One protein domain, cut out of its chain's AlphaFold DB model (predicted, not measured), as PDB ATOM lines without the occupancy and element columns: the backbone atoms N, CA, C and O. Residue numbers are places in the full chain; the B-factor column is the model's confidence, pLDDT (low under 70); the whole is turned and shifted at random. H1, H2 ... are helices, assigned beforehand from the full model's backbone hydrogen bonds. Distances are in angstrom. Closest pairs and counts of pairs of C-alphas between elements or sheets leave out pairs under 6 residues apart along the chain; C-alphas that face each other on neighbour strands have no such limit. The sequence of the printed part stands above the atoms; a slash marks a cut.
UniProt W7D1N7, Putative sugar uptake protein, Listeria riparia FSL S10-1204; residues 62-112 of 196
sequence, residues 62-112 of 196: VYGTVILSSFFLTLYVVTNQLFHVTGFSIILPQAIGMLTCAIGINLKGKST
ATOM      1  N   VAL A  62     586.520 437.810 388.201       88.19
ATOM      2  CA  VAL A  62     586.162 439.235 388.283       88.19
ATOM      3  C   VAL A  62     585.407 439.511 389.579       88.19
ATOM      4  O   VAL A  62     585.766 440.427 390.319       88.19
ATOM      5  N   TYR A  63     584.418 438.674 389.904       87.31
ATOM      6  CA  TYR A  63     583.689 438.770 391.170       87.31
ATOM      7  C   TYR A  63     584.629 438.602 392.370       87.31
ATOM      8  O   TYR A  63     584.559 439.387 393.315       87.31
ATOM      9  N   GLY A  64     585.565 437.648 392.299       90.31
ATOM     10  CA  GLY A  64     586.591 437.456 393.326       90.31
ATOM     11  C   GLY A  64     587.451 438.704 393.562       90.31
ATOM     12  O   GLY A  64     587.653 439.106 394.708       90.31
ATOM     13  N   THR A  65     587.912 439.372 392.499       89.44
ATOM     14  CA  THR A  65     588.712 440.605 392.613       89.44
ATOM     15  C   THR A  65     587.906 441.784 393.174       89.44
ATOM     16  O   THR A  65     588.428 442.559 393.980       89.44
ATOM     17  N   VAL A  66     586.629 441.924 392.804       88.81
ATOM     18  CA  VAL A  66     585.757 442.994 393.330       88.81
ATOM     19  C   VAL A  66     585.499 442.819 394.829       88.81
ATOM     20  O   VAL A  66     585.606 443.783 395.588       88.81
ATOM     21  N   ILE A  67     585.222 441.594 395.280       91.12
ATOM     22  CA  ILE A  67     585.016 441.313 396.710       91.12
ATOM     23  C   ILE A  67     586.307 441.579 397.492       91.12
ATOM     24  O   ILE A  67     586.283 442.266 398.514       91.12
ATOM     25  N   LEU A  68     587.445 441.096 396.981       92.81
ATOM     26  CA  LEU A  68     588.743 441.276 397.627       92.81
ATOM     27  C   LEU A  68     589.118 442.760 397.758       92.81
ATOM     28  O   LEU A  68     589.514 443.203 398.833       92.81
ATOM     29  N   SER A  69     588.951 443.548 396.693       91.12
ATOM     30  CA  SER A  69     589.238 444.991 396.725       91.12
ATOM     31  C   SER A  69     588.317 445.753 397.680       91.12
ATOM     32  O   SER A  69     588.791 446.611 398.424       91.12
ATOM     33  N   SER A  70     587.031 445.397 397.734       89.19
ATOM     34  CA  SER A  70     586.066 445.997 398.668       89.19
ATOM     35  C   SER A  70     586.437 445.729 400.131       89.19
ATOM     36  O   SER A  70     586.333 446.619 400.980       89.19
ATOM     37  N   PHE A  71     586.926 444.520 400.424       92.69
ATOM     38  CA  PHE A  71     587.410 444.154 401.751       92.69
ATOM     39  C   PHE A  71     588.627 444.994 402.170       92.69
ATOM     40  O   PHE A  71     588.603 445.614 403.234       92.69
ATOM     41  N   PHE A  72     589.657 445.083 401.322       91.62
ATOM     42  CA  PHE A  72     590.851 445.885 401.622       91.62
ATOM     43  C   PHE A  72     590.549 447.382 401.735       91.62
ATOM     44  O   PHE A  72     591.107 448.048 402.606       91.62
ATOM     45  N   LEU A  73     589.641 447.905 400.904       87.38
ATOM     46  CA  LEU A  73     589.188 449.291 401.009       87.38
ATOM     47  C   LEU A  73     588.526 449.550 402.367       87.38
ATOM     48  O   LEU A  73     588.857 450.525 403.037       87.38
ATOM     49  N   THR A  74     587.636 448.656 402.800       86.25
ATOM     50  CA  THR A  74     586.964 448.767 404.103       86.25
ATOM     51  C   THR A  74     587.972 448.708 405.246       86.25
ATOM     52  O   THR A  74     587.942 449.555 406.136       86.25
ATOM     53  N   LEU A  75     588.913 447.760 405.195       88.06
ATOM     54  CA  LEU A  75     589.966 447.622 406.200       88.06
ATOM     55  C   LEU A  75     590.810 448.897 406.314       88.06
ATOM     56  O   LEU A  75     591.093 449.350 407.424       88.06
ATOM     57  N   TYR A  76     591.167 449.499 405.179       86.38
ATOM     58  CA  TYR A  76     591.865 450.780 405.136       86.38
ATOM     59  C   TYR A  76     591.056 451.892 405.823       86.38
ATOM     60  O   TYR A  76     591.584 452.569 406.706       86.38
ATOM     61  N   VAL A  77     589.778 452.074 405.476       82.44
ATOM     62  CA  VAL A  77     588.940 453.142 406.059       82.44
ATOM     63  C   VAL A  77     588.767 452.962 407.566       82.44
ATOM     64  O   VAL A  77     588.968 453.912 408.322       82.44
ATOM     65  N   VAL A  78     588.467 451.739 408.011       83.94
ATOM     66  CA  VAL A  78     588.265 451.419 409.433       83.94
ATOM     67  C   VAL A  78     589.549 451.630 410.231       83.94
ATOM     68  O   VAL A  78     589.514 452.240 411.296       83.94
ATOM     69  N   THR A  79     590.696 451.192 409.706       84.06
ATOM     70  CA  THR A  79     591.993 451.378 410.373       84.06
ATOM     71  C   THR A  79     592.293 452.863 410.573       84.06
ATOM     72  O   THR A  79     592.604 453.286 411.685       84.06
ATOM     73  N   ASN A  80     592.127 453.685 409.534       81.38
ATOM     74  CA  ASN A  80     592.359 455.128 409.648       81.38
ATOM     75  C   ASN A  80     591.428 455.797 410.670       81.38
ATOM     76  O   ASN A  80     591.857 456.699 411.391       81.38
ATOM     77  N   GLN A  81     590.176 455.337 410.759       77.50
ATOM     78  CA  GLN A  81     589.210 455.846 411.727       77.50
ATOM     79  C   GLN A  81     589.581 455.475 413.172       77.50
ATOM     80  O   GLN A  81     589.493 456.329 414.049       77.50
ATOM     81  N   LEU A  82     590.045 454.243 413.420       79.94
ATOM     82  CA  LEU A  82     590.450 453.778 414.756       79.94
ATOM     83  C   LEU A  82     591.657 454.547 415.308       79.94
ATOM     84  O   LEU A  82     591.693 454.897 416.487       79.94
ATOM     85  N   PHE A  83     592.639 454.824 414.453       81.62
ATOM     86  CA  PHE A  83     593.874 455.500 414.849       81.62
ATOM     87  C   PHE A  83     593.781 457.035 414.800       81.62
ATOM     88  O   PHE A  83     594.783 457.698 415.056       81.62
ATOM     89  N   HIS A  84     592.605 457.602 414.488       72.81
ATOM     90  CA  HIS A  84     592.368 459.051 414.368       72.81
ATOM     91  C   HIS A  84     593.456 459.777 413.557       72.81
ATOM     92  O   HIS A  84     593.880 460.884 413.891       72.81
ATOM     93  N   VAL A  85     593.944 459.131 412.496       74.38
ATOM     94  CA  VAL A  85     595.072 459.648 411.722       74.38
ATOM     95  C   VAL A  85     594.613 460.869 410.935       74.38
ATOM     96  O   VAL A  85     593.638 460.818 410.183       74.38
ATOM     97  N   THR A  86     595.327 461.980 411.087       70.69
ATOM     98  CA  THR A  86     595.069 463.208 410.331       70.69
ATOM     99  C   THR A  86     595.189 462.932 408.830       70.69
ATOM    100  O   THR A  86     596.170 462.333 408.392       70.69
ATOM    101  N   GLY A  87     594.230 463.405 408.023       68.69
ATOM    102  CA  GLY A  87     594.129 463.069 406.591       68.69
ATOM    103  C   GLY A  87     595.414 463.276 405.776       68.69
ATOM    104  O   GLY A  87     595.718 462.478 404.896       68.69
ATOM    105  N   PHE A  88     596.227 464.282 406.115       73.50
ATOM    106  CA  PHE A  88     597.511 464.540 405.449       73.50
ATOM    107  C   PHE A  88     598.568 463.454 405.684       73.50
ATOM    108  O   PHE A  88     599.321 463.129 404.767       73.50
ATOM    109  N   SER A  89     598.603 462.854 406.875       82.56
ATOM    110  CA  SER A  89     599.551 461.784 407.207       82.56
ATOM    111  C   SER A  89     599.232 460.477 406.481       82.56
ATOM    112  O   SER A  89     600.097 459.614 406.384       82.56
ATOM    113  N   ILE A  90     598.013 460.337 405.950       84.00
ATOM    114  CA  ILE A  90     597.560 459.161 405.199       84.00
ATOM    115  C   ILE A  90     598.059 459.206 403.746       84.00
ATOM    116  O   ILE A  90     598.373 458.166 403.165       84.00
ATOM    117  N   ILE A  91     598.199 460.407 403.174       86.75
ATOM    118  CA  ILE A  91     598.551 460.607 401.759       86.75
ATOM    119  C   ILE A  91     599.911 459.982 401.426       86.75
ATOM    120  O   ILE A  91     600.044 459.304 400.407       86.75
ATOM    121  N   LEU A  92     600.922 460.183 402.279       88.50
ATOM    122  CA  LEU A  92     602.281 459.705 402.010       88.50
ATOM    123  C   LEU A  92     602.371 458.161 402.021       88.50
ATOM    124  O   LEU A  92     602.808 457.600 401.012       88.50
ATOM    125  N   PRO A  93     601.913 457.442 403.069       88.81
ATOM    126  CA  PRO A  93     601.831 455.981 403.048       88.81
ATOM    127  C   PRO A  93     600.987 455.436 401.891       88.81
ATOM    128  O   PRO A  93     601.375 454.447 401.266       88.81
ATOM    129  N   GLN A  94     599.864 456.085 401.563       89.19
ATOM    130  CA  GLN A  94     598.997 455.682 400.453       89.19
ATOM    131  C   GLN A  94     599.723 455.783 399.104       89.19
ATOM    132  O   GLN A  94     599.683 454.839 398.316       89.19
ATOM    133  N   ALA A  95     600.431 456.887 398.853       91.50
ATOM    134  CA  ALA A  95     601.208 457.081 397.632       91.50
ATOM    135  C   ALA A  95     602.341 456.048 397.501       91.50
ATOM    136  O   ALA A  95     602.527 455.471 396.428       91.50
ATOM    137  N   ILE A  96     603.052 455.756 398.598       94.00
ATOM    138  CA  ILE A  96     604.093 454.715 398.631       94.00
ATOM    139  C   ILE A  96     603.488 453.333 398.340       94.00
ATOM    140  O   ILE A  96     604.033 452.571 397.536       94.00
ATOM    141  N   GLY A  97     602.340 453.010 398.941       92.94
ATOM    142  CA  GLY A  97     601.630 451.758 398.682       92.94
ATOM    143  C   GLY A  97     601.212 451.619 397.215       92.94
ATOM    144  O   GLY A  97     601.470 450.596 396.586       92.94
ATOM    145  N   MET A  98     600.649 452.676 396.626       92.19
ATOM    146  CA  MET A  98     600.258 452.683 395.212       92.19
ATOM    147  C   MET A  98     601.460 452.522 394.279       92.19
ATOM    148  O   MET A  98     601.397 451.733 393.334       92.19
ATOM    149  N   LEU A  99     602.567 453.216 394.562       92.81
ATOM    150  CA  LEU A  99     603.788 453.132 393.763       92.81
ATOM    151  C   LEU A  99     604.415 451.733 393.831       92.81
ATOM    152  O   LEU A  99     604.755 451.156 392.798       92.81
ATOM    153  N   THR A 100     604.533 451.160 395.030       93.81
ATOM    154  CA  THR A 100     605.117 449.822 395.215       93.81
ATOM    155  C   THR A 100     604.255 448.730 394.580       93.81
ATOM    156  O   THR A 100     604.795 447.861 393.893       93.81
ATOM    157  N   CYS A 101     602.924 448.799 394.705       90.88
ATOM    158  CA  CYS A 101     602.013 447.894 394.002       90.88
ATOM    159  C   CYS A 101     602.127 448.024 392.476       90.88
ATOM    160  O   CYS A 101     602.197 447.004 391.789       90.88
ATOM    161  N   ALA A 102     602.182 449.248 391.940       89.38
ATOM    162  CA  ALA A 102     602.320 449.476 390.502       89.38
ATOM    163  C   ALA A 102     603.628 448.883 389.952       89.38
ATOM    164  O   ALA A 102     603.605 448.180 388.938       89.38
ATOM    165  N   ILE A 103     604.750 449.093 390.652       89.25
ATOM    166  CA  ILE A 103     606.046 448.490 390.306       89.25
ATOM    167  C   ILE A 103     605.958 446.960 390.392       89.25
ATOM    168  O   ILE A 103     606.358 446.272 389.457       89.25
ATOM    169  N   GLY A 104     605.375 446.410 391.460       89.81
ATOM    170  CA  GLY A 104     605.236 444.963 391.641       89.81
ATOM    171  C   GLY A 104     604.400 444.278 390.551       89.81
ATOM    172  O   GLY A 104     604.739 443.176 390.118       89.81
ATOM    173  N   ILE A 105     603.336 444.931 390.073       88.12
ATOM    174  CA  ILE A 105     602.534 444.445 388.939       88.12
ATOM    175  C   ILE A 105     603.342 444.536 387.639       88.12
ATOM    176  O   ILE A 105     603.350 443.582 386.860       88.12
ATOM    177  N   ASN A 106     604.054 445.646 387.419       85.94
ATOM    178  CA  ASN A 106     604.861 445.844 386.218       85.94
ATOM    179  C   ASN A 106     606.012 444.831 386.114       85.94
ATOM    180  O   ASN A 106     606.238 444.298 385.037       85.94
ATOM    181  N   LEU A 107     606.663 444.470 387.224       84.69
ATOM    182  CA  LEU A 107     607.716 443.445 387.236       84.69
ATOM    183  C   LEU A 107     607.200 442.043 386.864       84.69
ATOM    184  O   LEU A 107     607.956 441.225 386.344       84.69
ATOM    185  N   LYS A 108     605.918 441.751 387.118       80.81
ATOM    186  CA  LYS A 108     605.282 440.472 386.757       80.81
ATOM    187  C   LYS A 108     604.737 440.457 385.325       80.81
ATOM    188  O   LYS A 108     604.555 439.380 384.759       80.81
ATOM    189  N   GLY A 109     604.462 441.621 384.737       70.25
ATOM    190  CA  GLY A 109     603.940 441.754 383.380       70.25
ATOM    191  C   GLY A 109     605.032 442.108 382.369       70.25
ATOM    192  O   GLY A 109     605.758 443.074 382.545       70.25
ATOM    193  N   LYS A 110     605.113 441.403 381.234       60.94
ATOM    194  CA  LYS A 110     605.960 441.815 380.091       60.94
ATOM    195  C   LYS A 110     605.347 443.001 379.321       60.94
ATOM    196  O   LYS A 110     605.187 442.935 378.105       60.94
ATOM    197  N   SER A 111     604.935 444.065 380.009       64.75
ATOM    198  CA  SER A 111     604.330 445.238 379.369       64.75
ATOM    199  C   SER A 111     605.393 446.280 379.037       64.75
ATOM    200  O   SER A 111     606.066 446.787 379.935       64.75
ATOM    201  N   THR A 112     605.516 446.640 377.763       72.94
ATOM    202  CA  THR A 112     606.343 447.767 377.331       72.94
ATOM    203  C   THR A 112     605.705 449.084 377.782       72.94
ATOM    204  O   THR A 112     604.545 449.376 377.484       72.94
TER     205      THR A 112
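What this domain is: This is residues 62 to 112 of the 196 residues of the protein "Putative sugar uptake protein" of Listeria riparia FSL S10-1204 (UniProt W7D1N7). The longest helix, H2, makes one arm of an open V; H1 makes the other, and a tight link joins them at the point. The arms draw apart toward the beginning of H1 and the end of H2. The printed part has 51 residues with two named helices, H1 then H2, and no named strand; the class is all helix. The whole is loose, with a radius of gyration of the C-alphas of 13.9 A, and only just flat, spanning 41 by 27 by 10 A.

How they stand to each other: H2, residues 87 to 108, and H1, residues 62 to 82, run opposite ways at a shallow tilt of 29 degrees. They are close but not clearly touching: their closest C-alphas, those of Ile 90 and Asn 80, are 7.9 A apart. Every O i to N i+4 pair is within hydrogen-bond range in H1, and 14 of 18 in H2.

Where its parts are: H2 measures 32.1 A from C-alpha 87 to C-alpha 108, at (605.282, 440.472, 386.757). H1 measures 30.5 A, from C-alpha 62 at (586.162, 439.235, 388.283).

The domain as a whole: The C-alphas farthest apart, those of His 84 and Thr 112, are 41.2 A apart. The printed part has no cut. pLDDT is under 70 at residues 87, 110 and 111.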